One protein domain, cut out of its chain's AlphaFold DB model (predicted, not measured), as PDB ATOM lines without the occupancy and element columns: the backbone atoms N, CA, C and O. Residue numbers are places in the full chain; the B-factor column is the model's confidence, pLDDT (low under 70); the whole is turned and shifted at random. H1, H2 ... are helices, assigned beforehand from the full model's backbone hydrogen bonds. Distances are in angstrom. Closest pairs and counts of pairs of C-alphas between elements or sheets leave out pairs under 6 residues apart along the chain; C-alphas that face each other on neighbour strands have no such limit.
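Overview. This is residues 21 to 65 of the 812 residues of an uncharacterized protein of Didymella rabiei (UniProt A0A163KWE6). The chain makes one ring: H2 is one long side, H3 folds back near its end, and residues 49 to 60 return to H4 beside its start. H1 lies over one face of the ring. The 45 printed residues, all helix in class, hold H1, H2, H3 and H4 in that order; the whole is compact, radius of gyration of the C-alphas 10.4 A, spans 28 by 19 by 15 A.

Along the chain. H1 is residues 21 to 25, 6.1 A, from C-alpha 21 at (122.472, 152.431, 123.360). H2 is residues 30 to 39, 14.6 A; H3, 42 to 48, 9.8 A; H4, 61 to 64, 5.3 A, ending at C-alpha 64 (125.719, 164.641, 129.766).

Arrangement. H1 and H2 are close but not clearly touching, C-alphas of Leu 24 and Thr 30 closest at 7.0 A. H2 and H3 are too, Gln 37 and Leu 45 at 7.0 A, a steep tilt of 41 degrees, opposite ways. H2 and H4 only just touch, with 3 pairs of C-alphas within 8 A, Thr 30 and Cys 64 closest at 7.1 A. H3 and H4 are apart. Every O i to N i+4 pair is within hydrogen-bond range in H1 and H3, 5 of 6 in H2; H4 is too short for one.

Size, cuts and confidence. The printed part has no cut. The H3 to H4 link is long; residues 55 to 60 are under pLDDT 70.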
ATOM      1  N   ASP A  21     122.828 151.800 124.626       78.69
ATOM      2  CA  ASP A  21     122.472 152.431 123.360       78.69
ATOM      3  C   ASP A  21     120.957 152.474 123.117       78.69
ATOM      4  O   ASP A  21     120.457 153.487 122.626       78.69
ATOM      5  N   GLU A  22     120.204 151.439 123.506       80.75
ATOM      6  CA  GLU A  22     118.736 151.415 123.388       80.75
ATOM      7  C   GLU A  22     118.088 152.530 124.222       80.75
ATOM      8  O   GLU A  22     117.261 153.294 123.720       80.75
ATOM      9  N   PHE A  23     118.525 152.699 125.474       85.56
ATOM     10  CA  PHE A  23     118.053 153.777 126.350       85.56
ATOM     11  C   PHE A  23     118.359 155.161 125.767       85.56
ATOM     12  O   PHE A  23     117.485 156.033 125.712       85.56
ATOM     13  N   LEU A  24     119.592 155.378 125.301       82.94
ATOM     14  CA  LEU A  24     119.998 156.658 124.718       82.94
ATOM     15  C   LEU A  24     119.196 156.981 123.451       82.94
ATOM     16  O   LEU A  24     118.782 158.128 123.255       82.94
ATOM     17  N   GLN A  25     118.910 155.974 122.621       82.88
ATOM     18  CA  GLN A  25     118.069 156.128 121.435       82.88
ATOM     19  C   GLN A  25     116.618 156.483 121.761       82.88
ATOM     20  O   GLN A  25     115.957 157.062 120.901       82.88
ATOM     21  N   LEU A  26     116.131 156.184 122.967       87.12
ATOM     22  CA  LEU A  26     114.786 156.513 123.453       87.12
ATOM     23  C   LEU A  26     114.729 157.804 124.288       87.12
ATOM     24  O   LEU A  26     113.694 158.128 124.867       87.12
ATOM     25  N   GLY A  27     115.813 158.587 124.304       83.75
ATOM     26  CA  GLY A  27     115.854 159.910 124.935       83.75
ATOM     27  C   GLY A  27     116.232 159.904 126.417       83.75
ATOM     28  O   GLY A  27     116.083 160.930 127.079       83.75
ATOM     29  N   TRP A  28     116.735 158.787 126.945       86.94
ATOM     30  CA  TRP A  28     117.223 158.715 128.320       86.94
ATOM     31  C   TRP A  28     118.608 159.346 128.489       86.94
ATOM     32  O   TRP A  28     119.398 159.457 127.552       86.94
ATOM     33  N   CYS A  29     118.925 159.738 129.722       86.25
ATOM     34  CA  CYS A  29     120.252 160.214 130.103       86.25
ATOM     35  C   CYS A  29     121.133 159.061 130.609       86.25
ATOM     36  O   CYS A  29     120.680 158.269 131.436       86.25
ATOM     37  N   THR A  30     122.419 159.028 130.228       86.25
ATOM     38  CA  THR A  30     123.396 158.026 130.710       86.25
ATOM     39  C   THR A  30     123.446 157.942 132.238       86.25
ATOM     40  O   THR A  30     123.500 156.851 132.796       86.25
ATOM     41  N   HIS A  31     123.373 159.073 132.945       83.56
ATOM     42  CA  HIS A  31     123.394 159.066 134.413       83.56
ATOM     43  C   HIS A  31     122.092 158.577 135.043       83.56
ATOM     44  O   HIS A  31     122.129 157.981 136.115       83.56
ATOM     45  N   GLN A  32     120.948 158.814 134.392       84.69
ATOM     46  CA  GLN A  32     119.683 158.242 134.854       84.69
ATOM     47  C   GLN A  32     119.717 156.722 134.702       84.69
ATOM     48  O   GLN A  32     119.366 156.023 135.644       84.69
ATOM     49  N   LEU A  33     120.227 156.220 133.574       87.00
ATOM     50  CA  LEU A  33     120.425 154.788 133.365       87.00
ATOM     51  C   LEU A  33     121.360 154.182 134.422       87.00
ATOM     52  O   LEU A  33     120.994 153.197 135.048       87.00
ATOM     53  N   GLN A  34     122.518 154.798 134.681       83.44
ATOM     54  CA  GLN A  34     123.456 154.334 135.714       83.44
ATOM     55  C   GLN A  34     122.815 154.259 137.105       83.44
ATOM     56  O   GLN A  34     123.099 153.329 137.857       83.44
ATOM     57  N   ARG A  35     121.957 155.227 137.458       83.12
ATOM     58  CA  ARG A  35     121.192 155.195 138.714       83.12
ATOM     59  C   ARG A  35     120.216 154.024 138.707       83.12
ATOM     60  O   ARG A  35     120.236 153.223 139.633       83.12
ATOM     61  N   LEU A  36     119.394 153.914 137.662       86.12
ATOM     62  CA  LEU A  36     118.378 152.866 137.533       86.12
ATOM     63  C   LEU A  36     118.999 151.467 137.571       86.12
ATOM     64  O   LEU A  36     118.477 150.603 138.255       86.12
ATOM     65  N   GLN A  37     120.153 151.258 136.935       85.81
ATOM     66  CA  GLN A  37     120.876 149.980 136.960       85.81
ATOM     67  C   GLN A  37     121.296 149.529 138.365       85.81
ATOM     68  O   GLN A  37     121.518 148.342 138.576       85.81
ATOM     69  N   ARG A  38     121.429 150.460 139.319       79.94
ATOM     70  CA  ARG A  38     121.769 150.144 140.715       79.94
ATOM     71  C   ARG A  38     120.548 149.859 141.578       79.94
ATOM     72  O   ARG A  38     120.662 149.100 142.532       79.94
ATOM     73  N   VAL A  39     119.428 150.520 141.293       80.38
ATOM     74  CA  VAL A  39     118.247 150.512 142.174       80.38
ATOM     75  C   VAL A  39     117.117 149.625 141.666       80.38
ATOM     76  O   VAL A  39     116.289 149.208 142.472       80.38
ATOM     77  N   CYS A  40     117.072 149.345 140.363       87.44
ATOM     78  CA  CYS A  40     116.013 148.567 139.737       87.44
ATOM     79  C   CYS A  40     116.447 147.130 139.435       87.44
ATOM     80  O   CYS A  40     117.603 146.868 139.099       87.44
ATOM     81  N   SER A  41     115.486 146.212 139.487       90.00
ATOM     82  CA  SER A  41     115.636 144.840 139.009       90.00
ATOM     83  C   SER A  41     115.836 144.784 137.486       90.00
ATOM     84  O   SER A  41     115.451 145.719 136.768       90.00
ATOM     85  N   PRO A  42     116.400 143.683 136.952       89.56
ATOM     86  CA  PRO A  42     116.481 143.461 135.509       89.56
ATOM     87  C   PRO A  42     115.121 143.565 134.800       89.56
ATOM     88  O   PRO A  42     115.043 144.108 133.698       89.56
ATOM     89  N   GLU A  43     114.040 143.104 135.432       89.75
ATOM     90  CA  GLU A  43     112.678 143.163 134.899       89.75
ATOM     91  C   GLU A  43     112.176 144.606 134.801       89.75
ATOM     92  O   GLU A  43     111.654 145.018 133.761       89.75
ATOM     93  N   ALA A  44     112.380 145.404 135.853       91.00
ATOM     94  CA  ALA A  44     112.017 146.815 135.839       91.00
ATOM     95  C   ALA A  44     112.847 147.596 134.814       91.00
ATOM     96  O   ALA A  44     112.291 148.399 134.066       91.00
ATOM     97  N   LEU A  45     114.150 147.319 134.701       91.00
ATOM     98  CA  LEU A  45     115.012 147.918 133.678       91.00
ATOM     99  C   LEU A  45     114.559 147.573 132.260       91.00
ATOM    100  O   LEU A  45     114.519 148.461 131.407       91.00
ATOM    101  N   ARG A  46     114.177 146.317 132.011       90.00
ATOM    102  CA  ARG A  46     113.623 145.887 130.724       90.00
ATOM    103  C   ARG A  46     112.309 146.590 130.408       90.00
ATOM    104  O   ARG A  46     112.088 146.976 129.268       90.00
ATOM    105  N   TYR A  47     111.441 146.799 131.394       91.19
ATOM    106  CA  TYR A  47     110.225 147.578 131.174       91.19
ATOM    107  C   TYR A  47     110.549 149.046 130.857       91.19
ATOM    108  O   TYR A  47     110.042 149.604 129.882       91.19
ATOM    109  N   LEU A  48     111.429 149.673 131.642       91.06
ATOM    110  CA  LEU A  48     111.837 151.068 131.458       91.06
ATOM    111  C   LEU A  48     112.507 151.308 130.099       91.06
ATOM    112  O   LEU A  48     112.323 152.379 129.522       91.06
ATOM    113  N   SER A  49     113.212 150.314 129.551       89.06
ATOM    114  CA  SER A  49     113.814 150.401 128.218       89.06
ATOM    115  C   SER A  49     112.797 150.405 127.078       89.06
ATOM    116  O   SER A  49     113.162 150.706 125.950       89.06
ATOM    117  N   THR A  50     111.517 150.132 127.344       89.50
ATOM    118  CA  THR A  50     110.439 150.282 126.352       89.50
ATOM    119  C   THR A  50     109.830 151.686 126.333       89.50
ATOM    120  O   THR A  50     109.100 152.031 125.400       89.50
ATOM    121  N   LEU A  51     110.118 152.517 127.343       88.56
ATOM    122  CA  LEU A  51     109.533 153.849 127.465       88.56
ATOM    123  C   LEU A  51     110.239 154.843 126.545       88.56
ATOM    124  O   LEU A  51     111.380 155.246 126.785       88.56
ATOM    125  N   ASP A  52     109.510 155.292 125.524       87.62
ATOM    126  CA  ASP A  52     109.947 156.385 124.665       87.62
ATOM    127  C   ASP A  52     109.724 157.734 125.358       87.62
ATOM    128  O   ASP A  52     108.596 158.127 125.686       87.62
ATOM    129  N   ARG A  53     110.827 158.452 125.570       84.56
ATOM    130  CA  ARG A  53     110.841 159.794 126.161       84.56
ATOM    131  C   ARG A  53     111.109 160.878 125.120       84.56
ATOM    132  O   ARG A  53     111.043 162.070 125.436       84.56
ATOM    133  N   ARG A  54     111.359 160.502 123.861       78.06
ATOM    134  CA  ARG A  54     111.552 161.447 122.758       78.06
ATOM    135  C   ARG A  54     110.240 162.164 122.470       78.06
ATOM    136  O   ARG A  54     109.220 161.547 122.193       78.06
ATOM    137  N   GLY A  55     110.276 163.490 122.518       68.44
ATOM    138  CA  GLY A  55     109.125 164.337 122.196       68.44
ATOM    139  C   GLY A  55     108.389 164.912 123.404       68.44
ATOM    140  O   GLY A  55     107.630 165.856 123.225       68.44
ATOM    141  N   TYR A  56     108.666 164.437 124.622       69.75
ATOM    142  CA  TYR A  56     108.100 165.030 125.839       69.75
ATOM    143  C   TYR A  56     108.928 166.215 126.346       69.75
ATOM    144  O   TYR A  56     108.376 167.198 126.840       69.75
ATOM    145  N   ARG A  57     110.255 166.159 126.194       68.81
ATOM    146  CA  ARG A  57     111.173 167.252 126.539       68.81
ATOM    147  C   ARG A  57     112.176 167.471 125.404       68.81
ATOM    148  O   ARG A  57     112.749 166.497 124.916       68.81
ATOM    149  N   PRO A  58     112.451 168.720 124.996       59.41
ATOM    150  CA  PRO A  58     113.488 169.038 124.014       59.41
ATOM    151  C   PRO A  58     114.909 169.006 124.622       59.41
ATOM    152  O   PRO A  58     115.784 169.763 124.207       59.41
ATOM    153  N   SER A  59     115.160 168.171 125.635       63.81
ATOM    154  CA  SER A  59     116.444 168.106 126.338       63.81
ATOM    155  C   SER A  59     117.431 167.198 125.600       63.81
ATOM    156  O   SER A  59     117.254 165.984 125.508       63.81
ATOM    157  N   ASN A  60     118.511 167.783 125.079       68.56
ATOM    158  CA  ASN A  60     119.602 167.029 124.471       68.56
ATOM    159  C   ASN A  60     120.554 166.498 125.558       68.56
ATOM    160  O   ASN A  60     121.366 167.243 126.105       68.56
ATOM    161  N   HIS A  61     120.485 165.198 125.846       78.56
ATOM    162  CA  HIS A  61     121.347 164.548 126.838       78.56
ATOM    163  C   HIS A  61     122.750 164.186 126.323       78.56
ATOM    164  O   HIS A  61     123.556 163.696 127.109       78.56
ATOM    165  N   ARG A  62     123.099 164.477 125.057       76.06
ATOM    166  CA  ARG A  62     124.439 164.176 124.504       76.06
ATOM    167  C   ARG A  62     125.571 164.813 125.310       76.06
ATOM    168  O   ARG A  62     126.583 164.175 125.557       76.06
ATOM    169  N   ALA A  63     125.376 166.046 125.780       79.62
ATOM    170  CA  ALA A  63     126.371 166.746 126.596       79.62
ATOM    171  C   ALA A  63     126.526 166.164 128.015       79.62
ATOM    172  O   ALA A  63     127.448 166.543 128.729       79.62
ATOM    173  N   CYS A  64     125.625 165.273 128.451       83.06
ATOM    174  CA  CYS A  64     125.719 164.641 129.766       83.06
ATOM    175  C   CYS A  64     126.748 163.505 129.787       83.06
ATOM    176  O   CYS A  64     127.283 163.227 130.848       83.06
ATOM    177  N   THR A  65     127.053 162.869 128.652       81.31
ATOM    178  CA  THR A  65     127.959 161.708 128.597       81.31
ATOM    179  C   THR A  65     129.372 162.037 129.087       81.31
ATOM    180  O   THR A  65     129.990 161.227 129.767       81.31
TER     181      THR A  65